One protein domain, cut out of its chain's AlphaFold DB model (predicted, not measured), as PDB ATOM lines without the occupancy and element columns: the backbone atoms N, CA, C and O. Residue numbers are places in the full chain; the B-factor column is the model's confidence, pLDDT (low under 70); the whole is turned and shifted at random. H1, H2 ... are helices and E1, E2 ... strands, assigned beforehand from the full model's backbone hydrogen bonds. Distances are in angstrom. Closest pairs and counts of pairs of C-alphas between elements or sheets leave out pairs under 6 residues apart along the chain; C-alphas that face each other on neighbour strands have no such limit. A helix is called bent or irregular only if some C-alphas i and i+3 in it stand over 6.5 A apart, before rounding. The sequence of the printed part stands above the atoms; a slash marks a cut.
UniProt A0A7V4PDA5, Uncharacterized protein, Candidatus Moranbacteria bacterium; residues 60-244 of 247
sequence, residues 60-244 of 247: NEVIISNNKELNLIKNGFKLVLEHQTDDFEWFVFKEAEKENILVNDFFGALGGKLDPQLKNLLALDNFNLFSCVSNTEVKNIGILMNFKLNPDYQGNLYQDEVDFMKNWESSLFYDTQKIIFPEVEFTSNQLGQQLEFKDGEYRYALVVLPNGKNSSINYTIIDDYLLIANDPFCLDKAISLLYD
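This is residues 60 to 244 of the 247 residues of an uncharacterized protein of Candidatus Moranbacteria bacterium (UniProt A0A7V4PDA5). A strongly twisted sheet of seven strands forms a layer between helices: H1 covers one face near the E1 end, the kinked H3 covers the same face towards the E5 end, and H5 packs on the opposite face, making three layers. H2 sits between H1 and H3 and touches both, while the short H4 lies near H3. The printed part has 185 residues, with five named helices and seven named strands in the order E1 H1 E2 H2 E3 E4 H3 H4 E5 E6 E7 H5; the class is mixed, helices and strands. The mixed sheet has the order E1 E2 E3 E4 E7 E6 E5, with E1 and E2 parallel and the other neighbours antiparallel. The whole is compact, with a radius of gyration of the C-alphas of 15.8 A, and rounded, with spans of 43 by 39 by 38 A.

E1, residues 60 to 64, begins at C-alpha 60 (38.354, -31.804, 33.048). H1, residues 70 to 83, is 20.2 A long, and E2, residues 89 to 95, is 19.6 A. H2 holds residues 103 to 110. E3, residues 127 to 133, is 20.4 A long, and E4, residues 139 to 146, is 23.5 A. H3, residues 157 to 180, is the longest helix at 25.9 A and begins at C-alpha 157 (20.762, -6.919, 34.056); it has a kink of 84 degrees near residue 171 and is irregular, with C-alphas 175 and 178 7.9 A apart. H4 holds residues 188 to 191 and E5 residues 203 to 208. E6, residues 214 to 222, is 26.1 A long, and E7 holds residues 225 to 229. H5, residues 232 to 243, is 16.7 A long and ends at C-alpha 243 (19.577, -27.455, 29.601).

E1, H1 and E2 form a strand-helix-strand unit, two parallel neighbour strands with a helix between, and its crossover is right-handed; N 62 and O 92 are 2.8 A apart. E2 pairs staggered, with E3 over residues 89 to 91 and with E1 over residues 91 to 95; N 91 and O 129 are 2.8 A apart. E3 and E4 form a hairpin, with N 128 and O 144 at 2.9 A. E4 and E7 are antiparallel, with N 226 and O 145 at 2.8 A. E5, E6 and E7 form a meander, each strand the antiparallel neighbour of the one before, with N 215 and O 207 at 2.8 A and N 218 and O 229 at 2.8 A. H1 is on the sheet, its closest C-alphas to E1 being those of Gly 76 and Val 62, 6.1 A apart. H3, on the same face, has a height over the sheet of 7.8 A; its closest C-alphas to E4 are those of Ile 180 and Ile 141, at 5.1 A. H5 is on the opposite face, where the closest C-alphas to E3 are those of Cys 234 and Cys 132, at 5.7 A. H2 only grazes the sheet with residues 103 to 106. Residues 70 to 74 of H1 touch H2, about perpendicular at 86 degrees, closest at the C-alphas of Leu 70 and Ala 109, 4.7 A. Residues 175 to 179 of H3 touch H2, closest at the C-alphas of Lys 178 and Leu 110, 6.3 A. H4 is close to H3 but not clearly touching, with the C-alphas of Leu 191 and Tyr 174 closest at 6.0 A. Each O i to N i+4 pair is within hydrogen-bond range in H1, H2 and H5; in H3 it is 13 of 20, and H4 is too short for such a pair.

The C-alphas farthest apart are those of Gln 154 and Asn 211, 45.9 A. The printed part has no cut. The links H2 to E3 and H4 to E5 are long. Mean pLDDT of the printed part is 86.9; residues 65, 67 to 68, 98, 149 to 152 and 244 are under 70.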
ATOM      1  N   ASN A  60      36.914 -31.728  32.919       77.38
ATOM      2  CA  ASN A  60      38.354 -31.804  33.048       77.38
ATOM      3  C   ASN A  60      38.844 -30.614  33.878       77.38
ATOM      4  O   ASN A  60      38.731 -29.451  33.482       77.38
ATOM      5  N   GLU A  61      39.385 -30.895  35.062       81.31
ATOM      6  CA  GLU A  61      39.981 -29.861  35.908       81.31
ATOM      7  C   GLU A  61      41.439 -29.616  35.506       81.31
ATOM      8  O   GLU A  61      42.266 -30.529  35.515       81.31
ATOM      9  N   VAL A  62      41.768 -28.362  35.198       78.81
ATOM     10  CA  VAL A  62      43.133 -27.908  34.922       78.81
ATOM     11  C   VAL A  62      43.648 -27.182  36.158       78.81
ATOM     12  O   VAL A  62      43.248 -26.051  36.442       78.81
ATOM     13  N   ILE A  63      44.531 -27.847  36.906       79.69
ATOM     14  CA  ILE A  63      45.125 -27.298  38.129       79.69
ATOM     15  C   ILE A  63      46.395 -26.517  37.781       79.69
ATOM     16  O   ILE A  63      47.351 -27.068  37.234       79.69
ATOM     17  N   ILE A  64      46.425 -25.240  38.149       77.50
ATOM     18  CA  ILE A  64      47.553 -24.325  37.976       77.50
ATOM     19  C   ILE A  64      48.113 -23.951  39.348       77.50
ATOM     20  O   ILE A  64      47.384 -23.596  40.266       77.50
ATOM     21  N   SER A  65      49.430 -24.023  39.512       69.31
ATOM     22  CA  SER A  65      50.065 -23.789  40.812       69.31
ATOM     23  C   SER A  65      50.085 -22.321  41.260       69.31
ATOM     24  O   SER A  65      50.261 -22.081  42.447       69.31
ATOM     25  N   ASN A  66      49.936 -21.356  40.341       70.94
ATOM     26  CA  ASN A  66      49.908 -19.915  40.633       70.94
ATOM     27  C   ASN A  66      49.300 -19.125  39.452       70.94
ATOM     28  O   ASN A  66      49.882 -19.098  38.366       70.94
ATOM     29  N   ASN A  67      48.157 -18.458  39.635       61.12
ATOM     30  CA  ASN A  67      47.478 -17.731  38.549       61.12
ATOM     31  C   ASN A  67      48.193 -16.438  38.102       61.12
ATOM     32  O   ASN A  67      47.974 -15.965  36.988       61.12
ATOM     33  N   LYS A  68      49.091 -15.882  38.928       65.75
ATOM     34  CA  LYS A  68      49.834 -14.648  38.608       65.75
ATOM     35  C   LYS A  68      50.949 -14.893  37.599       65.75
ATOM     36  O   LYS A  68      51.514 -13.949  37.043       65.75
ATOM     37  N   GLU A  69      51.278 -16.154  37.348       74.69
ATOM     38  CA  GLU A  69      52.262 -16.543  36.353       74.69
ATOM     39  C   GLU A  69      51.574 -16.830  35.017       74.69
ATOM     40  O   GLU A  69      51.086 -17.930  34.763       74.69
ATOM     41  N   LEU A  70      51.611 -15.842  34.116       78.19
ATOM     42  CA  LEU A  70      51.041 -15.926  32.762       78.19
ATOM     43  C   LEU A  70      51.447 -17.212  32.018       78.19
ATOM     44  O   LEU A  70      50.667 -17.766  31.247       78.19
ATOM     45  N   ASN A  71      52.672 -17.698  32.241       83.44
ATOM     46  CA  ASN A  71      53.172 -18.923  31.620       83.44
ATOM     47  C   ASN A  71      52.431 -20.175  32.101       83.44
ATOM     48  O   ASN A  71      52.231 -21.091  31.309       83.44
ATOM     49  N   LEU A  72      51.993 -20.221  33.361       82.25
ATOM     50  CA  LEU A  72      51.250 -21.363  33.884       82.25
ATOM     51  C   LEU A  72      49.839 -21.427  33.305       82.25
ATOM     52  O   LEU A  72      49.405 -22.506  32.915       82.25
ATOM     53  N   ILE A  73      49.165 -20.282  33.152       86.38
ATOM     54  CA  ILE A  73      47.869 -20.216  32.458       86.38
ATOM     55  C   ILE A  73      48.013 -20.677  31.005       86.38
ATOM     56  O   ILE A  73      47.247 -21.525  30.553       86.38
ATOM     57  N   LYS A  74      49.027 -20.179  30.284       88.62
ATOM     58  CA  LYS A  74      49.312 -20.618  28.906       88.62
ATOM     59  C   LYS A  74      49.566 -22.121  28.820       88.62
ATOM     60  O   LYS A  74      49.058 -22.766  27.911       88.62
ATOM     61  N   ASN A  75      50.329 -22.679  29.759       86.62
ATOM     62  CA  ASN A  75      50.599 -24.115  29.807       86.62
ATOM     63  C   ASN A  75      49.329 -24.918  30.110       86.62
ATOM     64  O   ASN A  75      49.080 -25.915  29.442       86.62
ATOM     65  N   GLY A  76      48.504 -24.468  31.058       86.38
ATOM     66  CA  GLY A  76      47.205 -25.078  31.342       86.38
ATOM     67  C   GLY A  76      46.283 -25.054  30.124       86.38
ATOM     68  O   GLY A  76      45.683 -26.068  29.785       86.38
ATOM     69  N   PHE A  77      46.233 -23.934  29.402       92.19
ATOM     70  CA  PHE A  77      45.473 -23.840  28.158       92.19
ATOM     71  C   PHE A  77      46.028 -24.772  27.073       92.19
ATOM     72  O   PHE A  77      45.263 -25.465  26.418       92.19
ATOM     73  N   LYS A  78      47.354 -24.882  26.935       91.06
ATOM     74  CA  LYS A  78      47.989 -25.845  26.022       91.06
ATOM     75  C   LYS A  78      47.596 -27.290  26.341       91.06
ATOM     76  O   LYS A  78      47.342 -28.053  25.417       91.06
ATOM     77  N   LEU A  79      47.489 -27.646  27.624       86.56
ATOM     78  CA  LEU A  79      46.994 -28.964  28.031       86.56
ATOM     79  C   LEU A  79      45.551 -29.187  27.573       86.56
ATOM     80  O   LEU A  79      45.256 -30.281  27.110       86.56
ATOM     81  N   VAL A  80      44.681 -28.172  27.636       88.56
ATOM     82  CA  VAL A  80      43.321 -28.265  27.075       88.56
ATOM     83  C   VAL A  80      43.373 -28.616  25.592       88.56
ATOM     84  O   VAL A  80      42.707 -29.558  25.186       88.56
ATOM     85  N   LEU A  81      44.202 -27.918  24.804       88.88
ATOM     86  CA  LEU A  81      44.356 -28.186  23.365       88.88
ATOM     87  C   LEU A  81      44.840 -29.618  23.083       88.88
ATOM     88  O   LEU A  81      44.385 -30.255  22.139       88.88
ATOM     89  N   GLU A  82      45.746 -30.136  23.913       86.25
ATOM     90  CA  GLU A  82      46.314 -31.482  23.767       86.25
ATOM     91  C   GLU A  82      45.351 -32.601  24.199       86.25
ATOM     92  O   GLU A  82      45.454 -33.715  23.688       86.25
ATOM     93  N   HIS A  83      44.422 -32.319  25.120       80.50
ATOM     94  CA  HIS A  83      43.495 -33.309  25.686       80.50
ATOM     95  C   HIS A  83      42.132 -33.359  24.997       80.50
ATOM     96  O   HIS A  83      41.325 -34.204  25.363       80.50
ATOM     97  N   GLN A  84      41.869 -32.500  24.008       78.44
ATOM     98  CA  GLN A  84      40.583 -32.492  23.313       78.44
ATOM     99  C   GLN A  84      40.258 -33.878  22.752       78.44
ATOM    100  O   GLN A  84      40.983 -34.395  21.893       78.44
ATOM    101  N   THR A  85      39.155 -34.459  23.205       76.31
ATOM    102  CA  THR A  85      38.627 -35.716  22.671       76.31
ATOM    103  C   THR A  85      37.700 -35.461  21.480       76.31
ATOM    104  O   THR A  85      37.510 -34.318  21.056       76.31
ATOM    105  N   ASP A  86      37.170 -36.537  20.895       78.56
ATOM    106  CA  ASP A  86      36.151 -36.440  19.842       78.56
ATOM    107  C   ASP A  86      34.763 -36.072  20.410       78.56
ATOM    108  O   ASP A  86      33.855 -35.671  19.674       78.56
ATOM    109  N   ASP A  87      34.618 -36.159  21.735       81.00
ATOM    110  CA  ASP A  87      33.410 -35.827  22.473       81.00
ATOM    111  C   ASP A  87      33.393 -34.355  22.916       81.00
ATOM    112  O   ASP A  87      34.356 -33.598  22.777       81.00
ATOM    113  N   PHE A  88      32.240 -33.922  23.428       86.81
ATOM    114  CA  PHE A  88      32.122 -32.613  24.060       86.81
ATOM    115  C   PHE A  88      32.721 -32.655  25.471       86.81
ATOM    116  O   PHE A  88      32.367 -33.523  26.271       86.81
ATOM    117  N   GLU A  89      33.541 -31.661  25.816       88.44
ATOM    118  CA  GLU A  89      34.176 -31.566  27.135       88.44
ATOM    119  C   GLU A  89      34.137 -30.156  27.710       88.44
ATOM    120  O   GLU A  89      34.272 -29.168  26.985       88.44
ATOM    121  N   TRP A  90      34.014 -30.081  29.036       90.00
ATOM    122  CA  TRP A  90      34.136 -28.844  29.800       90.00
ATOM    123  C   TRP A  90      35.486 -28.797  30.505       90.00
ATOM    124  O   TRP A  90      35.914 -29.782  31.106       90.00
ATOM    125  N   PHE A  91      36.130 -27.633  30.499       89.81
ATOM    126  CA  PHE A  91      37.398 -27.410  31.186       89.81
ATOM    127  C   PHE A  91      37.261 -26.302  32.219       89.81
ATOM    128  O   PHE A  91      36.875 -25.174  31.896       89.81
ATOM    129  N   VAL A  92      37.631 -26.630  33.455       88.69
ATOM    130  CA  VAL A  92      37.596 -25.714  34.598       88.69
ATOM    131  C   VAL A  92      39.021 -25.404  35.021       88.69
ATOM    132  O   VAL A  92      39.797 -26.314  35.315       88.69
ATOM    133  N   PHE A  93      39.358 -24.121  35.093       86.50
ATOM    134  CA  PHE A  93      40.677 -23.661  35.513       86.50
ATOM    135  C   PHE A  93      40.674 -23.344  37.006       86.50
ATOM    136  O   PHE A  93      39.974 -22.435  37.459       86.50
ATOM    137  N   LYS A  94      41.480 -24.084  37.768       82.81
ATOM    138  CA  LYS A  94      41.603 -23.924  39.220       82.81
ATOM    139  C   LYS A  94      43.044 -23.684  39.623       82.81
ATOM    140  O   LYS A  94      43.975 -24.213  39.023       82.81
ATOM    141  N   GLU A  95      43.220 -22.942  40.696       80.00
ATOM    142  CA  GLU A  95      44.476 -22.853  41.417       80.00
ATOM    143  C   GLU A  95      44.683 -24.065  42.325       80.00
ATOM    144  O   GLU A  95      43.732 -24.718  42.758       80.00
ATOM    145  N   ALA A  96      45.942 -24.364  42.650       73.19
ATOM    146  CA  ALA A  96      46.306 -25.458  43.552       73.19
ATOM    147  C   ALA A  96      45.652 -25.338  44.944       73.19
ATOM    148  O   ALA A  96      45.363 -26.352  45.579       73.19
ATOM    149  N   GLU A  97      45.353 -24.115  45.390       73.56
ATOM    150  CA  GLU A  97      44.631 -23.828  46.639       73.56
ATOM    151  C   GLU A  97      43.095 -23.956  46.501       73.56
ATOM    152  O   GLU A  97      42.357 -23.684  47.445       73.56
ATOM    153  N   LYS A  98      42.614 -24.462  45.355       64.25
ATOM    154  CA  LYS A  98      41.204 -24.656  44.959       64.25
ATOM    155  C   LYS A  98      40.398 -23.378  44.717       64.25
ATOM    156  O   LYS A  98      39.174 -23.457  44.611       64.25
ATOM    157  N   GLU A  99      41.053 -22.231  44.588       74.12
ATOM    158  CA  GLU A  99      40.406 -21.023  44.074       74.12
ATOM    159  C   GLU A  99      40.262 -21.109  42.549       74.12
ATOM    160  O   GLU A  99      41.051 -21.771  41.879       74.12
ATOM    161  N   ASN A 100      39.224 -20.499  41.985       80.75
ATOM    162  CA  ASN A 100      39.077 -20.442  40.534       80.75
ATOM    163  C   ASN A 100      39.959 -19.329  39.971       80.75
ATOM    164  O   ASN A 100      40.047 -18.248  40.554       80.75
ATOM    165  N   ILE A 101      40.548 -19.565  38.800       85.56
ATOM    166  CA  ILE A 101      41.256 -18.502  38.083       85.56
ATOM    167  C   ILE A 101      40.253 -17.425  37.675       85.56
ATOM    168  O   ILE A 101      39.137 -17.730  37.251       85.56
ATOM    169  N   LEU A 102      40.656 -16.158  37.765       87.81
ATOM    170  CA  LEU A 102      39.837 -15.065  37.267       87.81
ATOM    171  C   LEU A 102      39.903 -15.010  35.737       87.81
ATOM    172  O   LEU A 102      40.980 -15.002  35.141       87.81
ATOM    173  N   VAL A 103      38.754 -14.859  35.087       89.44
ATOM    174  CA  VAL A 103      38.631 -14.735  33.628       89.44
ATOM    175  C   VAL A 103      39.493 -13.594  33.063       89.44
ATOM    176  O   VAL A 103      40.075 -13.729  31.992       89.44
ATOM    177  N   ASN A 104      39.674 -12.495  33.805       89.62
ATOM    178  CA  ASN A 104      40.562 -11.402  33.391       89.62
ATOM    179  C   ASN A 104      42.029 -11.835  33.302       89.62
ATOM    180  O   ASN A 104      42.722 -11.448  32.362       89.62
ATOM    181  N   ASP A 105      42.494 -12.619  34.276       90.56
ATOM    182  CA  ASP A 105      43.869 -13.114  34.306       90.56
ATOM    183  C   ASP A 105      44.073 -14.137  33.185       90.56
ATOM    184  O   ASP A 105      45.100 -14.125  32.504       90.56
ATOM    185  N   PHE A 106      43.045 -14.950  32.915       92.12
ATOM    186  CA  PHE A 106      43.026 -15.884  31.796       92.12
ATOM    187  C   PHE A 106      43.139 -15.180  30.432       92.12
ATOM    188  O   PHE A 106      44.060 -15.465  29.663       92.12
ATOM    189  N   PHE A 107      42.262 -14.210  30.148       93.06
ATOM    190  CA  PHE A 107      42.319 -13.410  28.915       93.06
ATOM    191  C   PHE A 107      43.656 -12.673  28.797       93.06
ATOM    192  O   PHE A 107      44.308 -12.738  27.752       93.06
ATOM    193  N   GLY A 108      44.102 -12.032  29.880       92.00
ATOM    194  CA  GLY A 108      45.360 -11.291  29.924       92.00
ATOM    195  C   GLY A 108      46.577 -12.167  29.622       92.00
ATOM    196  O   GLY A 108      47.454 -11.762  28.857       92.00
ATOM    197  N   ALA A 109      46.614 -13.399  30.136       91.69
ATOM    198  CA  ALA A 109      47.665 -14.366  29.823       91.69
ATOM    199  C   ALA A 109      47.709 -14.729  28.338       91.69
ATOM    200  O   ALA A 109      48.796 -14.869  27.768       91.69
ATOM    201  N   LEU A 110      46.554 -14.830  27.685       92.38
ATOM    202  CA  LEU A 110      46.456 -15.115  26.253       92.38
ATOM    203  C   LEU A 110      46.593 -13.849  25.385       92.38
ATOM    204  O   LEU A 110      46.759 -13.937  24.168       92.38
ATOM    205  N   GLY A 111      46.687 -12.670  26.001       89.50
ATOM    206  CA  GLY A 111      46.882 -11.389  25.322       89.50
ATOM    207  C   GLY A 111      45.592 -10.761  24.799       89.50
ATOM    208  O   GLY A 111      45.670  -9.905  23.923       89.50
ATOM    209  N   GLY A 112      44.444 -11.193  25.314       90.56
ATOM    210  CA  GLY A 112      43.159 -10.520  25.156       90.56
ATOM    211  C   GLY A 112      42.821  -9.657  26.369       90.56
ATOM    212  O   GLY A 112      43.563  -9.612  27.357       90.56
ATOM    213  N   LYS A 113      41.680  -8.971  26.313       91.94
ATOM    214  CA  LYS A 113      41.172  -8.160  27.420       91.94
ATOM    215  C   LYS A 113      39.647  -8.238  27.476       91.94
ATOM    216  O   LYS A 113      38.992  -8.186  26.453       91.94
ATOM    217  N   LEU A 114      39.060  -8.318  28.668       87.75
ATOM    218  CA  LEU A 114      37.615  -8.116  28.792       87.75
ATOM    219  C   LEU A 114      37.275  -6.627  28.745       87.75
ATOM    220  O   LEU A 114      37.977  -5.799  29.345       87.75
ATOM    221  N   ASP A 115      36.174  -6.296  28.071       88.94
ATOM    222  CA  ASP A 115      35.628  -4.946  28.115       88.94
ATOM    223  C   ASP A 115      35.385  -4.517  29.582       88.94
ATOM    224  O   ASP A 115      34.828  -5.288  30.375       88.94
ATOM    225  N   PRO A 116      35.823  -3.312  29.996       86.12
ATOM    226  CA  PRO A 116      35.674  -2.870  31.378       86.12
ATOM    227  C   PRO A 116      34.227  -2.787  31.873       86.12
ATOM    228  O   PRO A 116      34.011  -2.922  33.076       86.12
ATOM    229  N   GLN A 117      33.255  -2.534  30.993       84.38
ATOM    230  CA  GLN A 117      31.839  -2.508  31.358       84.38
ATOM    231  C   GLN A 117      31.331  -3.932  31.565       84.38
ATOM    232  O   GLN A 117      30.751  -4.221  32.611       84.38
ATOM    233  N   LEU A 118      31.663  -4.841  30.643       85.00
ATOM    234  CA  LEU A 118      31.317  -6.257  30.759       85.00
ATOM    235  C   LEU A 118      31.910  -6.897  32.024       85.00
ATOM    236  O   LEU A 118      31.236  -7.656  32.717       85.00
ATOM    237  N   LYS A 119      33.144  -6.531  32.386       84.38
ATOM    238  CA  LYS A 119      33.809  -6.987  33.617       84.38
ATOM    239  C   LYS A 119      32.970  -6.751  34.883       84.38
ATOM    240  O   LYS A 119      33.119  -7.508  35.836       84.38
ATOM    241  N   ASN A 120      32.125  -5.721  34.914       79.88
ATOM    242  CA  ASN A 120      31.298  -5.417  36.085       79.88
ATOM    243  C   ASN A 120      30.043  -6.296  36.190       79.88
ATOM    244  O   ASN A 120      29.451  -6.355  37.267       79.88
ATOM    245  N   LEU A 121      29.650  -6.968  35.103       81.62
ATOM    246  CA  LEU A 121      28.518  -7.897  35.089       81.62
ATOM    247  C   LEU A 121      28.917  -9.351  35.342       81.62
ATOM    248  O   LEU A 121      28.106 -10.131  35.831       81.62
ATOM    249  N   LEU A 122      30.142  -9.725  34.975       83.81
ATOM    250  CA  LEU A 122      30.586 -11.113  35.021       83.81
ATOM    251  C   LEU A 122      31.020 -11.536  36.430       83.81
ATOM    252  O   LEU A 122      31.795 -10.839  37.092       83.81
ATOM    253  N   ALA A 123      30.646 -12.752  36.829       85.44
ATOM    254  CA  ALA A 123      31.314 -13.452  37.917       85.44
ATOM    255  C   ALA A 123      32.689 -13.897  37.435       85.44
ATOM    256  O   ALA A 123      32.853 -14.913  36.759       85.44
ATOM    257  N   LEU A 124      33.690 -13.085  37.765       85.62
ATOM    258  CA  LEU A 124      35.028 -13.217  37.202       85.62
ATOM    259  C   LEU A 124      35.711 -14.539  37.550       85.62
ATOM    260  O   LEU A 124      36.604 -14.953  36.826       85.62
ATOM    261  N   ASP A 125      35.303 -15.196  38.627       84.69
ATOM    262  CA  ASP A 125      35.809 -16.490  39.075       84.69
ATOM    263  C   ASP A 125      34.988 -17.675  38.531       84.69
ATOM    264  O   ASP A 125      35.215 -18.815  38.928       84.69
ATOM    265  N   ASN A 126      34.002 -17.441  37.663       84.50
ATOM    266  CA  ASN A 126      33.092 -18.470  37.169       84.50
ATOM    267  C   ASN A 126      33.017 -18.448  35.638       84.50
ATOM    268  O   ASN A 126      32.072 -17.933  35.035       84.50
ATOM    269  N   PHE A 127      34.041 -19.028  35.018       90.56
ATOM    270  CA  PHE A 127      34.093 -19.279  33.585       90.56
ATOM    271  C   PHE A 127      34.540 -20.718  33.319       90.56
ATOM    272  O   PHE A 127      35.226 -21.330  34.138       90.56
ATOM    273  N   ASN A 128      34.167 -21.243  32.158       91.69
ATOM    274  CA  ASN A 128      34.579 -22.560  31.687       91.69
ATOM    275  C   ASN A 128      34.960 -22.459  30.214       91.69
ATOM    276  O   ASN A 128      34.340 -21.702  29.464       91.69
ATOM    277  N   LEU A 129      35.943 -23.243  29.781       94.25
ATOM    278  CA  LEU A 129      36.091 -23.511  28.352       94.25
ATOM    279  C   LEU A 129      35.266 -24.737  27.999       94.25
ATOM    280  O   LEU A 129      35.078 -25.628  28.830       94.25
ATOM    281  N   PHE A 130      34.821 -24.801  26.757       92.75
ATOM    282  CA  PHE A 130      34.258 -26.017  26.201       92.75
ATOM    283  C   PHE A 130      34.934 -26.364  24.887       92.75
ATOM    284  O   PHE A 130      35.280 -25.479  24.107       92.75
ATOM    285  N   SER A 131      35.114 -27.658  24.655       91.31
ATOM    286  CA  SER A 131      35.601 -28.208  23.393       91.31
ATOM    287  C   SER A 131      34.493 -29.009  22.734       91.31
ATOM    288  O   SER A 131      33.759 -29.733  23.407       91.31
ATOM    289  N   CYS A 132      34.390 -28.913  21.413       88.81
ATOM    290  CA  CYS A 132      33.553 -29.807  20.625       88.81
ATOM    291  C   CYS A 132      34.232 -30.163  19.304       88.81
ATOM    292  O   CYS A 132      34.997 -29.379  18.743       88.81
ATOM    293  N   VAL A 133      33.870 -31.316  18.750       87.31
ATOM    294  CA  VAL A 133      34.157 -31.643  17.353       87.31
ATOM    295  C   VAL A 133      32.944 -31.299  16.497       87.31
ATOM    296  O   VAL A 133      31.826 -31.744  16.786       87.31
ATOM    297  N   SER A 134      33.167 -30.461  15.482       80.25
ATOM    298  CA  SER A 134      32.164 -30.077  14.482       80.25
ATOM    299  C   SER A 134      31.811 -31.228  13.543       80.25
ATOM    300  O   SER A 134      32.523 -32.226  13.450       80.25
ATOM    301  N   ASN A 135      30.762 -31.042  12.740       74.81
ATOM    302  CA  ASN A 135      30.384 -31.983  11.676       74.81
ATOM    303  C   ASN A 135      31.475 -32.178  10.606       74.81
ATOM    304  O   ASN A 135      31.388 -33.100   9.799       74.81
ATOM    305  N   THR A 136      32.485 -31.303  10.575       77.56
ATOM    306  CA  THR A 136      33.640 -31.392   9.669       77.56
ATOM    307  C   THR A 136      34.875 -32.023  10.314       77.56
ATOM    308  O   THR A 136      35.965 -31.893   9.766       77.56
ATOM    309  N   GLU A 137      34.720 -32.660  11.480       79.25
ATOM    310  CA  GLU A 137      35.812 -33.243  12.283       79.25
ATOM    311  C   GLU A 137      36.856 -32.214  12.756       79.25
ATOM    312  O   GLU A 137      37.926 -32.558  13.254       79.25
ATOM    313  N   VAL A 138      36.540 -30.921  12.640       83.69
ATOM    314  CA  VAL A 138      37.371 -29.837  13.167       83.69
ATOM    315  C   VAL A 138      37.035 -29.646  14.637       83.69
ATOM    316  O   VAL A 138      35.862 -29.451  14.980       83.69
ATOM    317  N   LYS A 139      38.067 -29.695  15.483       87.06
ATOM    318  CA  LYS A 139      37.969 -29.384  16.907       87.06
ATOM    319  C   LYS A 139      37.847 -27.878  17.090       87.06
ATOM    320  O   LYS A 139      38.620 -27.107  16.525       87.06
ATOM    321  N   ASN A 140      36.870 -27.471  17.880       90.75
ATOM    322  CA  ASN A 140      36.562 -26.083  18.168       90.75
ATOM    323  C   ASN A 140      36.554 -25.865  19.674       90.75
ATOM    324  O   ASN A 140      36.241 -26.772  20.446       90.75
ATOM    325  N   ILE A 141      36.870 -24.637  20.072       92.94
ATOM    326  CA  ILE A 141      36.817 -24.203  21.462       92.94
ATOM    327  C   ILE A 141      35.884 -23.017  21.560       92.94
ATOM    328  O   ILE A 141      35.931 -22.092  20.746       92.94
ATOM    329  N   GLY A 142      35.075 -23.030  22.605       95.12
ATOM    330  CA  GLY A 142      34.381 -21.853  23.066       95.12
ATOM    331  C   GLY A 142      34.638 -21.581  24.536       95.12
ATOM    332  O   GLY A 142      35.316 -22.327  25.250       95.12
ATOM    333  N   ILE A 143      34.095 -20.460  24.975       96.06
ATOM    334  CA  ILE A 143      34.147 -20.007  26.354       96.06
ATOM    335  C   ILE A 143      32.737 -19.696  26.837       96.06
ATOM    336  O   ILE A 143      31.942 -19.079  26.128       96.06
ATOM    337  N   LEU A 144      32.447 -20.142  28.052       94.69
ATOM    338  CA  LEU A 144      31.258 -19.804  28.813       94.69
ATOM    339  C   LEU A 144      31.679 -18.919  29.983       94.69
ATOM    340  O   LEU A 144      32.570 -19.283  30.753       94.69
ATOM    341  N   MET A 145      31.020 -17.777  30.136       92.88
ATOM    342  CA  MET A 145      31.171 -16.875  31.277       92.88
ATOM    343  C   MET A 145      29.808 -16.663  31.927       92.88
ATOM    344  O   MET A 145      28.798 -16.606  31.232       92.88
ATOM    345  N   ASN A 146      29.769 -16.559  33.250       87.88
ATOM    346  CA  ASN A 146      28.519 -16.363  33.975       87.88
ATOM    347  C   ASN A 146      28.302 -14.880  34.326       87.88
ATOM    348  O   ASN A 146      29.181 -14.235  34.904       87.88
ATOM    349  N   PHE A 147      27.121 -14.360  34.007       80.44
ATOM    350  CA  PHE A 147      26.601 -13.071  34.450       80.44
ATOM    351  C   PHE A 147      26.069 -13.181  35.877       80.44
ATOM    352  O   PHE A 147      24.875 -13.078  36.137       80.44
ATOM    353  N   LYS A 148      26.954 -13.393  36.845       70.56
ATOM    354  CA  LYS A 148      26.582 -13.224  38.244       70.56
ATOM    355  C   LYS A 148      27.093 -11.882  38.722       70.56
ATOM    356  O   LYS A 148      28.295 -11.651  38.844       70.56
ATOM    357  N   LEU A 149      26.115 -11.016  38.966       63.06
ATOM    358  CA  LEU A 149      26.310  -9.618  39.291       63.06
ATOM    359  C   LEU A 149      27.317  -9.433  40.418       63.06
ATOM    360  O   LEU A 149      27.237 -10.068  41.476       63.06
ATOM    361  N   ASN A 150      28.223  -8.478  40.201       61.25
ATOM    362  CA  ASN A 150      28.919  -7.842  41.302       61.25
ATOM    363  C   ASN A 150      27.855  -7.375  42.324       61.25
ATOM    364  O   ASN A 150      26.892  -6.726  41.908       61.25
ATOM    365  N   PRO A 151      27.992  -7.691  43.627       60.97
ATOM    366  CA  PRO A 151      27.035  -7.289  44.662       60.97
ATOM    367  C   PRO A 151      26.667  -5.797  44.662       60.97
ATOM    368  O   PRO A 151      25.598  -5.429  45.142       60.97
ATOM    369  N   ASP A 152      27.532  -4.947  44.105       65.44
ATOM    370  CA  ASP A 152      27.331  -3.501  44.006       65.44
ATOM    371  C   ASP A 152      26.565  -3.053  42.741       65.44
ATOM    372  O   ASP A 152      26.375  -1.855  42.522       65.44
ATOM    373  N   TYR A 153      26.116  -3.978  41.889       72.00
ATOM    374  CA  TYR A 153      25.379  -3.648  40.671       72.00
ATOM    375  C   TYR A 153      23.944  -3.183  40.959       72.00
ATOM    376  O   TYR A 153      23.208  -3.823  41.702       72.00
ATOM    377  N   GLN A 154      23.534  -2.072  40.338       71.50
ATOM    378  CA  GLN A 154      22.222  -1.434  40.550       71.50
ATOM    379  C   GLN A 154      21.405  -1.265  39.248       71.50
ATOM    380  O   GLN A 154      20.380  -0.585  39.255       71.50
ATOM    381  N   GLY A 155      21.880  -1.809  38.119       76.19
ATOM    382  CA  GLY A 155      21.257  -1.662  36.794       76.19
ATOM    383  C   GLY A 155      20.201  -2.727  36.464       76.19
ATOM    384  O   GLY A 155      19.874  -3.579  37.290       76.19
ATOM    385  N   ASN A 156      19.679  -2.692  35.234       78.94
ATOM    386  CA  ASN A 156      18.763  -3.703  34.698       78.94
ATOM    387  C   ASN A 156      19.558  -4.754  33.912       78.94
ATOM    388  O   ASN A 156      19.820  -4.569  32.725       78.94
ATOM    389  N   LEU A 157      19.889  -5.864  34.578       73.69
ATOM    390  CA  LEU A 157      20.762  -6.919  34.056       73.69
ATOM    391  C   LEU A 157      20.440  -7.313  32.605       73.69
ATOM    392  O   LEU A 157      21.296  -7.160  31.745       73.69
ATOM    393  N   TYR A 158      19.196  -7.700  32.308       73.75
ATOM    394  CA  TYR A 158      18.819  -8.186  30.974       73.75
ATOM    395  C   TYR A 158      19.019  -7.164  29.849       73.75
ATOM    396  O   TYR A 158      19.321  -7.524  28.712       73.75
ATOM    397  N   GLN A 159      18.803  -5.880  30.135       78.38
ATOM    398  CA  GLN A 159      18.994  -4.832  29.133       78.38
ATOM    399  C   GLN A 159      20.481  -4.494  28.980       78.38
ATOM    400  O   GLN A 159      20.981  -4.347  27.865       78.38
ATOM    401  N   ASP A 160      21.181  -4.422  30.108       83.44
ATOM    402  CA  ASP A 160      22.577  -4.014  30.174       83.44
ATOM    403  C   ASP A 160      23.526  -5.102  29.630       83.44
ATOM    404  O   ASP A 160      24.541  -4.778  29.018       83.44
ATOM    405  N   GLU A 161      23.178  -6.387  29.758       81.88
ATOM    406  CA  GLU A 161      23.880  -7.523  29.139       81.88
ATOM    407  C   GLU A 161      24.042  -7.343  27.627       81.88
ATOM    408  O   GLU A 161      25.147  -7.424  27.086       81.88
ATOM    409  N   VAL A 162      22.937  -7.053  26.936       84.69
ATOM    410  CA  VAL A 162      22.927  -6.879  25.478       84.69
ATOM    411  C   VAL A 162      23.701  -5.627  25.077       84.69
ATOM    412  O   VAL A 162      24.466  -5.659  24.110       84.69
ATOM    413  N   ASP A 163      23.518  -4.527  25.806       87.88
ATOM    414  CA  ASP A 163      24.163  -3.255  25.490       87.88
ATOM    415  C   ASP A 163      25.683  -3.315  25.716       87.88
ATOM    416  O   ASP A 163      26.450  -2.862  24.861       87.88
ATOM    417  N   PHE A 164      26.152  -3.941  26.799       88.62
ATOM    418  CA  PHE A 164      27.590  -4.129  27.014       88.62
ATOM    419  C   PHE A 164      28.201  -5.124  26.034       88.62
ATOM    420  O   PHE A 164      29.323  -4.895  25.576       88.62
ATOM    421  N   MET A 165      27.473  -6.169  25.631       91.38
ATOM    422  CA  MET A 165      27.943  -7.045  24.558       91.38
ATOM    423  C   MET A 165      28.104  -6.291  23.239       91.38
ATOM    424  O   MET A 165      29.146  -6.422  22.601       91.38
ATOM    425  N   LYS A 166      27.145  -5.436  22.861       90.69
ATOM    426  CA  LYS A 166      27.257  -4.586  21.662       90.69
ATOM    427  C   LYS A 166      28.443  -3.626  21.721       90.69
ATOM    428  O   LYS A 166      29.082  -3.387  20.700       90.69
ATOM    429  N   ASN A 167      28.774  -3.097  22.897       90.31
ATOM    430  CA  ASN A 167      29.978  -2.277  23.057       90.31
ATOM    431  C   ASN A 167      31.252  -3.116  22.871       90.31
ATOM    432  O   ASN A 167      32.207  -2.669  22.223       90.31
ATOM    433  N   TRP A 168      31.242  -4.351  23.375       93.31
ATOM    434  CA  TRP A 168      32.370  -5.265  23.252       93.31
ATOM    435  C   TRP A 168      32.560  -5.825  21.836       93.31
ATOM    436  O   TRP A 168      33.693  -6.121  21.470       93.31
ATOM    437  N   GLU A 169      31.519  -5.899  20.994       94.62
ATOM    438  CA  GLU A 169      31.597  -6.385  19.596       94.62
ATOM    439  C   GLU A 169      32.780  -5.784  18.811       94.62
ATOM    440  O   GLU A 169      33.426  -6.475  18.023       94.62
ATOM    441  N   SER A 170      33.112  -4.515  19.061       92.06
ATOM    442  CA  SER A 170      34.211  -3.813  18.387       92.06
ATOM    443  C   SER A 170      35.611  -4.386  18.657       92.06
ATOM    444  O   SER A 170      36.494  -4.253  17.807       92.06
ATOM    445  N   SER A 171      35.826  -5.033  19.806       92.94
ATOM    446  CA  SER A 171      37.102  -5.655  20.189       92.94
ATOM    447  C   SER A 171      36.992  -7.152  20.470       92.94
ATOM    448  O   SER A 171      38.021  -7.815  20.591       92.94
ATOM    449  N   LEU A 172      35.777  -7.707  20.487       94.44
ATOM    450  CA  LEU A 172      35.481  -9.088  20.861       94.44
ATOM    451  C   LEU A 172      36.382 -10.100  20.143       94.44
ATOM    452  O   LEU A 172      36.936 -10.995  20.777       94.44
ATOM    453  N   PHE A 173      36.584  -9.945  18.831       95.19
ATOM    454  CA  PHE A 173      37.477 -10.828  18.079       95.19
ATOM    455  C   PHE A 173      38.936 -10.708  18.516       95.19
ATOM    456  O   PHE A 173      39.565 -11.725  18.792       95.19
ATOM    457  N   TYR A 174      39.465  -9.490  18.638       94.00
ATOM    458  CA  TYR A 174      40.827  -9.279  19.130       94.00
ATOM    459  C   TYR A 174      41.026  -9.907  20.518       94.00
ATOM    460  O   TYR A 174      42.031 -10.577  20.761       94.00
ATOM    461  N   ASP A 175      40.037  -9.736  21.393       94.12
ATOM    462  CA  ASP A 175      40.083 -10.163  22.788       94.12
ATOM    463  C   ASP A 175      39.961 -11.680  22.970       94.12
ATOM    464  O   ASP A 175      40.501 -12.228  23.929       94.12
ATOM    465  N   THR A 176      39.282 -12.373  22.053       94.75
ATOM    466  CA  THR A 176      38.983 -13.810  22.184       94.75
ATOM    467  C   THR A 176      39.738 -14.702  21.207       94.75
ATOM    468  O   THR A 176      39.795 -15.907  21.434       94.75
ATOM    469  N   GLN A 177      40.353 -14.167  20.147       94.56
ATOM    470  CA  GLN A 177      40.880 -14.985  19.044       94.56
ATOM    471  C   GLN A 177      41.858 -16.083  19.478       94.56
ATOM    472  O   GLN A 177      41.757 -17.193  18.978       94.56
ATOM    473  N   LYS A 178      42.729 -15.853  20.470       94.44
ATOM    474  CA  LYS A 178      43.648 -16.914  20.934       94.44
ATOM    475  C   LYS A 178      42.959 -18.047  21.691       94.44
ATOM    476  O   LYS A 178      43.564 -19.094  21.883       94.44
ATOM    477  N   ILE A 179      41.734 -17.815  22.156       94.81
ATOM    478  CA  ILE A 179      40.906 -18.806  22.844       94.81
ATOM    479  C   ILE A 179      40.107 -19.601  21.812       94.81
ATOM    480  O   ILE A 179      40.172 -20.824  21.813       94.81
ATOM    481  N   ILE A 180      39.377 -18.908  20.933       94.62
ATOM    482  CA  ILE A 180      38.430 -19.538  19.993       94.62
ATOM    483  C   ILE A 180      39.065 -19.936  18.646       94.62
ATOM    484  O   ILE A 180      38.483 -20.709  17.896       94.62
ATOM    485  N   PHE A 181      40.267 -19.442  18.338       93.81
ATOM    486  CA  PHE A 181      41.088 -19.818  17.180       93.81
ATOM    487  C   PHE A 181      42.536 -20.144  17.605       93.81
ATOM    488  O   PHE A 181      43.483 -19.549  17.089       93.81
ATOM    489  N   PRO A 182      42.751 -21.085  18.542       91.38
ATOM    490  CA  PRO A 182      44.049 -21.277  19.196       91.38
ATOM    491  C   PRO A 182      45.166 -21.750  18.253       91.38
ATOM    492  O   PRO A 182      46.341 -21.539  18.539       91.38
ATOM    493  N   GLU A 183      44.812 -22.376  17.130       90.56
ATOM    494  CA  GLU A 183      45.759 -22.871  16.121       90.56
ATOM    495  C   GLU A 183      45.977 -21.885  14.958       90.56
ATOM    496  O   GLU A 183      46.713 -22.180  14.014       90.56
ATOM    497  N   VAL A 184      45.320 -20.719  14.987       93.00
ATOM    498  CA  VAL A 184      45.387 -19.730  13.908       93.00
ATOM    499  C   VAL A 184      46.249 -18.548  14.328       93.00
ATOM    500  O   VAL A 184      45.892 -17.756  15.193       93.00
ATOM    501  N   GLU A 185      47.368 -18.371  13.634       93.25
ATOM    502  CA  GLU A 185      48.237 -17.212  13.817       93.25
ATOM    503  C   GLU A 185      47.776 -16.045  12.933       93.25
ATOM    504  O   GLU A 185      48.010 -16.021  11.720       93.25
ATOM    505  N   PHE A 186      47.113 -15.059  13.539       93.31
ATOM    506  CA  PHE A 186      46.690 -13.838  12.855       93.31
ATOM    507  C   PHE A 186      47.794 -12.774  12.847       93.31
ATOM    508  O   PHE A 186      48.388 -12.434  13.870       93.31
ATOM    509  N   THR A 187      48.017 -12.165  11.687       91.62
ATOM    510  CA  THR A 187      48.838 -10.953  11.560       91.62
ATOM    511  C   THR A 187      48.110  -9.728  12.120       91.62
ATOM    512  O   THR A 187      46.882  -9.697  12.190       91.62
ATOM    513  N   SER A 188      48.846  -8.656  12.430       89.25
ATOM    514  CA  SER A 188      48.250  -7.393  12.900       89.25
ATOM    515  C   SER A 188      47.190  -6.832  11.945       89.25
ATOM    516  O   SER A 188      46.168  -6.330  12.399       89.25
ATOM    517  N   ASN A 189      47.392  -6.964  10.628       89.50
ATOM    518  CA  ASN A 189      46.414  -6.511   9.634       89.50
ATOM    519  C   ASN A 189      45.126  -7.345   9.666       89.50
ATOM    520  O   ASN A 189      44.046  -6.803   9.467       89.50
ATOM    521  N   GLN A 190      45.230  -8.649   9.927       91.44
ATOM    522  CA  GLN A 190      44.064  -9.529  10.035       91.44
ATOM    523  C   GLN A 190      43.318  -9.326  11.352       91.44
ATOM    524  O   GLN A 190      42.097  -9.417  11.376       91.44
ATOM    525  N   LEU A 191      44.023  -9.011  12.438       90.50
ATOM    526  CA  LEU A 191      43.395  -8.631  13.705       90.50
ATOM    527  C   LEU A 191      42.640  -7.298  13.609       90.50
ATOM    528  O   LEU A 191      41.659  -7.106  14.314       90.50
ATOM    529  N   GLY A 192      43.069  -6.401  12.717       86.94
ATOM    530  CA  GLY A 192      42.401  -5.128  12.436       86.94
ATOM    531  C   GLY A 192      41.226  -5.219  11.457       86.94
ATOM    532  O   GLY A 192      40.775  -4.181  10.972       86.94
ATOM    533  N   GLN A 193      40.754  -6.423  11.113       91.00
ATOM    534  CA  GLN A 193      39.589  -6.569  10.244       91.00
ATOM    535  C   GLN A 193      38.341  -5.988  10.923       91.00
ATOM    536  O   GLN A 193      38.073  -6.256  12.093       91.00
ATOM    537  N   GLN A 194      37.576  -5.180  10.188       88.88
ATOM    538  CA  GLN A 194      36.330  -4.627  10.703       88.88
ATOM    539  C   GLN A 194      35.251  -5.707  10.665       88.88
ATOM    540  O   GLN A 194      34.836  -6.144   9.591       88.88
ATOM    541  N   LEU A 195      34.802  -6.122  11.845       93.94
ATOM    542  CA  LEU A 195      33.739  -7.100  11.991       93.94
ATOM    543  C   LEU A 195      32.379  -6.411  12.063       93.94
ATOM    544  O   LEU A 195      32.179  -5.480  12.838       93.94
ATOM    545  N   GLU A 196      31.443  -6.885  11.245       95.56
ATOM    546  CA  GLU A 196      30.046  -6.461  11.275       95.56
ATOM    547  C   GLU A 196      29.215  -7.580  11.903       95.56
ATOM    548  O   GLU A 196      28.979  -8.613  11.266       95.56
ATOM    549  N   PHE A 197      28.790  -7.377  13.151       96.44
ATOM    550  CA  PHE A 197      27.940  -8.331  13.854       96.44
ATOM    551  C   PHE A 197      26.497  -8.256  13.360       96.44
ATOM    552  O   PHE A 197      25.901  -7.177  13.258       96.44
ATOM    553  N   LYS A 198      25.932  -9.425  13.069       96.06
ATOM    554  CA  LYS A 198      24.604  -9.625  12.492       96.06
ATOM    555  C   LYS A 198      23.758 -10.481  13.415       96.06
ATOM    556  O   LYS A 198      24.271 -11.326  14.148       96.06
ATOM    557  N   ASP A 199      22.456 -10.239  13.349       94.38
ATOM    558  CA  ASP A 199      21.474 -11.084  14.010       94.38
ATOM    559  C   ASP A 199      21.286 -12.367  13.189       94.38
ATOM    560  O   ASP A 199      21.261 -12.339  11.955       94.38
ATOM    561  N   GLY A 200      21.158 -13.489  13.886       90.75
ATOM    562  CA  GLY A 200      20.934 -14.821  13.337       90.75
ATOM    563  C   GLY A 200      20.323 -15.712  14.415       90.75
ATOM    564  O   GLY A 200      19.688 -15.209  15.338       90.75
ATOM    565  N   GLU A 201      20.536 -17.024  14.321       92.06
ATOM    566  CA  GLU A 201      20.293 -17.926  15.459       92.06
ATOM    567  C   GLU A 201      21.162 -17.534  16.663       92.06
ATOM    568  O   GLU A 201      20.690 -17.456  17.793       92.06
ATOM    569  N   TYR A 202      22.408 -17.163  16.370       95.62
ATOM    570  CA  TYR A 202      23.338 -16.513  17.280       95.62
ATOM    571  C   TYR A 202      23.720 -15.149  16.724       95.62
ATOM    572  O   TYR A 202      23.668 -14.929  15.510       95.62
ATOM    573  N   ARG A 203      24.147 -14.229  17.593       96.50
ATOM    574  CA  ARG A 203      24.784 -13.003  17.119       96.50
ATOM    575  C   ARG A 203      26.171 -13.368  16.601       96.50
ATOM    576  O   ARG A 203      26.941 -14.014  17.308       96.50
ATOM    577  N   TYR A 204      26.497 -12.986  15.370       97.25
ATOM    578  CA  TYR A 204      27.721 -13.466  14.727       97.25
ATOM    579  C   TYR A 204      28.393 -12.421  13.845       97.25
ATOM    580  O   TYR A 204      27.732 -11.557  13.275       97.25
ATOM    581  N   ALA A 205      29.705 -12.547  13.668       97.06
ATOM    582  CA  ALA A 205      30.465 -11.814  12.663       97.06
ATOM    583  C   ALA A 205      31.372 -12.761  11.873       97.06
ATOM    584  O   ALA A 205      31.943 -13.701  12.426       97.06
ATOM    585  N   LEU A 206      31.515 -12.510  10.570       96.00
ATOM    586  CA  LEU A 206      32.384 -13.298   9.695       96.00
ATOM    587  C   LEU A 206      33.846 -12.898   9.884       96.00
ATOM    588  O   LEU A 206      34.174 -11.719   9.815       96.00
ATOM    589  N   VAL A 207      34.713 -13.892  10.038       95.25
ATOM    590  CA  VAL A 207      36.160 -13.715  10.185       95.25
ATOM    591  C   VAL A 207      36.855 -14.317   8.973       95.25
ATOM    592  O   VAL A 207      36.616 -15.474   8.622       95.25
ATOM    593  N   VAL A 208      37.752 -13.559   8.348       93.75
ATOM    594  CA  VAL A 208      38.619 -14.085   7.286       93.75
ATOM    595  C   VAL A 208      39.899 -14.628   7.914       93.75
ATOM    596  O   VAL A 208      40.667 -13.891   8.536       93.75
ATOM    597  N   LEU A 209      40.126 -15.932   7.758       93.88
ATOM    598  CA  LEU A 209      41.307 -16.622   8.271       93.88
ATOM    599  C   LEU A 209      42.537 -16.371   7.376       93.88
ATOM    600  O   LEU A 209      42.393 -16.047   6.193       93.88
ATOM    601  N   PRO A 210      43.771 -16.589   7.877       93.50
ATOM    602  CA  PRO A 210      44.992 -16.363   7.100       93.50
ATOM    603  C   PRO A 210      45.123 -17.176   5.813       93.50
ATOM    604  O   PRO A 210      45.780 -16.740   4.872       93.50
ATOM    605  N   ASN A 211      44.471 -18.334   5.745       91.25
ATOM    606  CA  ASN A 211      44.420 -19.177   4.551       91.25
ATOM    607  C   ASN A 211      43.334 -18.748   3.541       91.25
ATOM    608  O   ASN A 211      43.088 -19.465   2.573       91.25
ATOM    609  N   GLY A 212      42.657 -17.618   3.773       89.75
ATOM    610  CA  GLY A 212      41.578 -17.103   2.930       89.75
ATOM    611  C   GLY A 212      40.234 -17.810   3.111       89.75
ATOM    612  O   GLY A 212      39.282 -17.470   2.413       89.75
ATOM    613  N   LYS A 213      40.128 -18.784   4.026       90.56
ATOM    614  CA  LYS A 213      38.840 -19.385   4.386       90.56
ATOM    615  C   LYS A 213      38.050 -18.438   5.284       90.56
ATOM    616  O   LYS A 213      38.623 -17.693   6.076       90.56
ATOM    617  N   ASN A 214      36.729 -18.529   5.191       89.75
ATOM    618  CA  ASN A 214      35.834 -17.840   6.107       89.75
ATOM    619  C   ASN A 214      35.577 -18.711   7.336       89.75
ATOM    620  O   ASN A 214      35.423 -19.927   7.231       89.75
ATOM    621  N   SER A 215      35.497 -18.057   8.479       92.62
ATOM    622  CA  SER A 215      34.960 -18.585   9.723       92.62
ATOM    623  C   SER A 215      34.050 -17.519  10.336       92.62
ATOM    624  O   SER A 215      33.668 -16.549   9.674       92.62
ATOM    625  N   SER A 216      33.685 -17.693  11.593       94.00
ATOM    626  CA  SER A 216      32.808 -16.789  12.317       94.00
ATOM    627  C   SER A 216      33.233 -16.707  13.765       94.00
ATOM    628  O   SER A 216      33.772 -17.665  14.301       94.00
ATOM    629  N   ILE A 217      32.951 -15.584  14.402       96.31
ATOM    630  CA  ILE A 217      32.806 -15.512  15.848       96.31
ATOM    631  C   ILE A 217      31.315 -15.401  16.139       96.31
ATOM    632  O   ILE A 217      30.632 -14.565  15.550       96.31
ATOM    633  N   ASN A 218      30.815 -16.271  17.004       96.88
ATOM    634  CA  ASN A 218      29.411 -16.376  17.366       96.88
ATOM    635  C   ASN A 218      29.299 -16.209  18.873       96.88
ATOM    636  O   ASN A 218      30.131 -16.746  19.610       96.88
ATOM    637  N   TYR A 219      28.272 -15.504  19.329       96.81
ATOM    638  CA  TYR A 219      27.938 -15.462  20.739       96.81
ATOM    639  C   TYR A 219      26.432 -15.483  20.973       96.81
ATOM    640  O   TYR A 219      25.629 -15.108  20.114       96.81
ATOM    641  N   THR A 220      26.060 -15.903  22.174       95.00
ATOM    642  CA  THR A 220      24.694 -15.804  22.675       95.00
ATOM    643  C   THR A 220      24.684 -15.546  24.171       95.00
ATOM    644  O   THR A 220      25.656 -15.847  24.868       95.00
ATOM    645  N   ILE A 221      23.578 -14.979  24.639       91.69
ATOM    646  CA  ILE A 221      23.272 -14.806  26.053       91.69
ATOM    647  C   ILE A 221      22.056 -15.676  26.340       91.69
ATOM    648  O   ILE A 221      21.036 -15.544  25.659       91.69
ATOM    649  N   ILE A 222      22.177 -16.590  27.297       86.75
ATOM    650  CA  ILE A 222      21.090 -17.482  27.686       86.75
ATOM    651  C   ILE A 222      21.070 -17.645  29.205       86.75
ATOM    652  O   ILE A 222      22.092 -17.970  29.808       86.75
ATOM    653  N   ASP A 223      19.920 -17.362  29.818       84.50
ATOM    654  CA  ASP A 223      19.806 -17.126  31.262       84.50
ATOM    655  C   ASP A 223      20.938 -16.204  31.757       84.50
ATOM    656  O   ASP A 223      21.105 -15.114  31.221       84.50
ATOM    657  N   ASP A 224      21.755 -16.668  32.705       84.25
ATOM    658  CA  ASP A 224      22.888 -15.927  33.266       84.25
ATOM    659  C   ASP A 224      24.226 -16.300  32.587       84.25
ATOM    660  O   ASP A 224      25.287 -16.256  33.216       84.25
ATOM    661  N   TYR A 225      24.217 -16.749  31.327       87.88
ATOM    662  CA  TYR A 225      25.414 -17.241  30.635       87.88
ATOM    663  C   TYR A 225      25.685 -16.510  29.327       87.88
ATOM    664  O   TYR A 225      24.837 -16.430  28.446       87.88
ATOM    665  N   LEU A 226      26.933 -16.079  29.163       93.44
ATOM    666  CA  LEU A 226      27.514 -15.667  27.893       93.44
ATOM    667  C   LEU A 226      28.310 -16.827  27.306       93.44
ATOM    668  O   LEU A 226      29.294 -17.263  27.906       93.44
ATOM    669  N   LEU A 227      27.927 -17.287  26.118       95.62
ATOM    670  CA  LEU A 227      28.679 -18.284  25.361       95.62
ATOM    671  C   LEU A 227      29.273 -17.641  24.114       95.62
ATOM    672  O   LEU A 227      28.573 -16.925  23.402       95.62
ATOM    673  N   ILE A 228      30.549 -17.911  23.839       97.12
ATOM    674  CA  ILE A 228      31.260 -17.433  22.646       97.12
ATOM    675  C   ILE A 228      32.005 -18.610  22.023       97.12
ATOM    676  O   ILE A 228      32.737 -19.311  22.722       97.12
ATOM    677  N   ALA A 229      31.860 -18.816  20.717       96.44
ATOM    678  CA  ALA A 229      32.576 -19.854  19.978       96.44
ATOM    679  C   ALA A 229      32.802 -19.449  18.518       96.44
ATOM    680  O   ALA A 229      32.146 -18.554  17.981       96.44
ATOM    681  N   ASN A 230      33.716 -20.140  17.846       94.06
ATOM    682  CA  ASN A 230      33.972 -19.948  16.420       94.06
ATOM    683  C   ASN A 230      33.057 -20.784  15.495       94.06
ATOM    684  O   ASN A 230      33.057 -20.584  14.278       94.06
ATOM    685  N   ASP A 231      32.256 -21.689  16.063       91.81
ATOM    686  CA  ASP A 231      31.368 -22.600  15.339       91.81
ATOM    687  C   ASP A 231      29.982 -22.657  16.019       91.81
ATOM    688  O   ASP A 231      29.911 -22.966  17.215       91.81
ATOM    689  N   PRO A 232      28.879 -22.368  15.297       92.50
ATOM    690  CA  PRO A 232      27.527 -22.411  15.857       92.50
ATOM    691  C   PRO A 232      27.135 -23.803  16.374       92.50
ATOM    692  O   PRO A 232      26.479 -23.899  17.404       92.50
ATOM    693  N   PHE A 233      27.618 -24.885  15.761       91.81
ATOM    694  CA  PHE A 233      27.325 -26.246  16.224       91.81
ATOM    695  C   PHE A 233      27.896 -26.526  17.624       91.81
ATOM    696  O   PHE A 233      27.347 -27.298  18.411       91.81
ATOM    697  N   CYS A 234      29.015 -25.880  17.951       91.31
ATOM    698  CA  CYS A 234      29.611 -25.929  19.282       91.31
ATOM    699  C   CYS A 234      28.721 -25.236  20.320       91.31
ATOM    700  O   CYS A 234      28.593 -25.737  21.438       91.31
ATOM    701  N   LEU A 235      28.086 -24.116  19.942       94.19
ATOM    702  CA  LEU A 235      27.115 -23.421  20.787       94.19
ATOM    703  C   LEU A 235      25.872 -24.283  21.012       94.19
ATOM    704  O   LEU A 235      25.482 -24.446  22.163       94.19
ATOM    705  N   ASP A 236      25.328 -24.908  19.963       93.31
ATOM    706  CA  ASP A 236      24.171 -25.811  20.078       93.31
ATOM    707  C   ASP A 236      24.427 -26.915  21.111       93.31
ATOM    708  O   ASP A 236      23.618 -27.148  22.010       93.31
ATOM    709  N   LYS A 237      25.587 -27.582  21.013       91.06
ATOM    710  CA  LYS A 237      25.988 -28.636  21.955       91.06
ATOM    711  C   LYS A 237      26.148 -28.101  23.377       91.06
ATOM    712  O   LYS A 237      25.657 -28.729  24.315       91.06
ATOM    713  N   ALA A 238      26.819 -26.959  23.540       91.69
ATOM    714  CA  ALA A 238      27.028 -26.353  24.850       91.69
ATOM    715  C   ALA A 238      25.689 -25.996  25.513       91.69
ATOM    716  O   ALA A 238      25.459 -26.360  26.662       91.69
ATOM    717  N   ILE A 239      24.783 -25.359  24.766       91.62
ATOM    718  CA  ILE A 239      23.432 -25.007  25.212       91.62
ATOM    719  C   ILE A 239      22.649 -26.271  25.562       91.62
ATOM    720  O   ILE A 239      22.125 -26.374  26.667       91.62
ATOM    721  N   SER A 240      22.623 -27.272  24.680       88.88
ATOM    722  CA  SER A 240      21.923 -28.533  24.943       88.88
ATOM    723  C   SER A 240      22.363 -29.166  26.264       88.88
ATOM    724  O   SER A 240      21.514 -29.620  27.021       88.88
ATOM    725  N   LEU A 241      23.664 -29.168  26.570       87.12
ATOM    726  CA  LEU A 241      24.204 -29.738  27.811       87.12
ATOM    727  C   LEU A 241      23.950 -28.876  29.056       87.12
ATOM    728  O   LEU A 241      23.901 -29.419  30.162       87.12
ATOM    729  N   LEU A 242      23.771 -27.560  28.902       83.56
ATOM    730  CA  LEU A 242      23.327 -26.684  29.992       83.56
ATOM    731  C   LEU A 242      21.872 -26.970  30.379       83.56
ATOM    732  O   LEU A 242      21.551 -27.000  31.567       83.56
ATOM    733  N   TYR A 243      21.010 -27.226  29.389       76.75
ATOM    734  CA  TYR A 243      19.577 -27.455  29.601       76.75
ATOM    735  C   TYR A 243      19.181 -28.915  29.775       76.75
ATOM    736  O   TYR A 243      18.008 -29.162  30.066       76.75
ATOM    737  N   ASP A 244      20.108 -29.876  29.660       63.66
ATOM    738  CA  ASP A 244      19.808 -31.300  29.854       63.66
ATOM    739  C   ASP A 244      19.551 -31.636  31.342       63.66
ATOM    740  O   ASP A 244      20.343 -32.205  32.115       63.66
TER     741      ASP A 244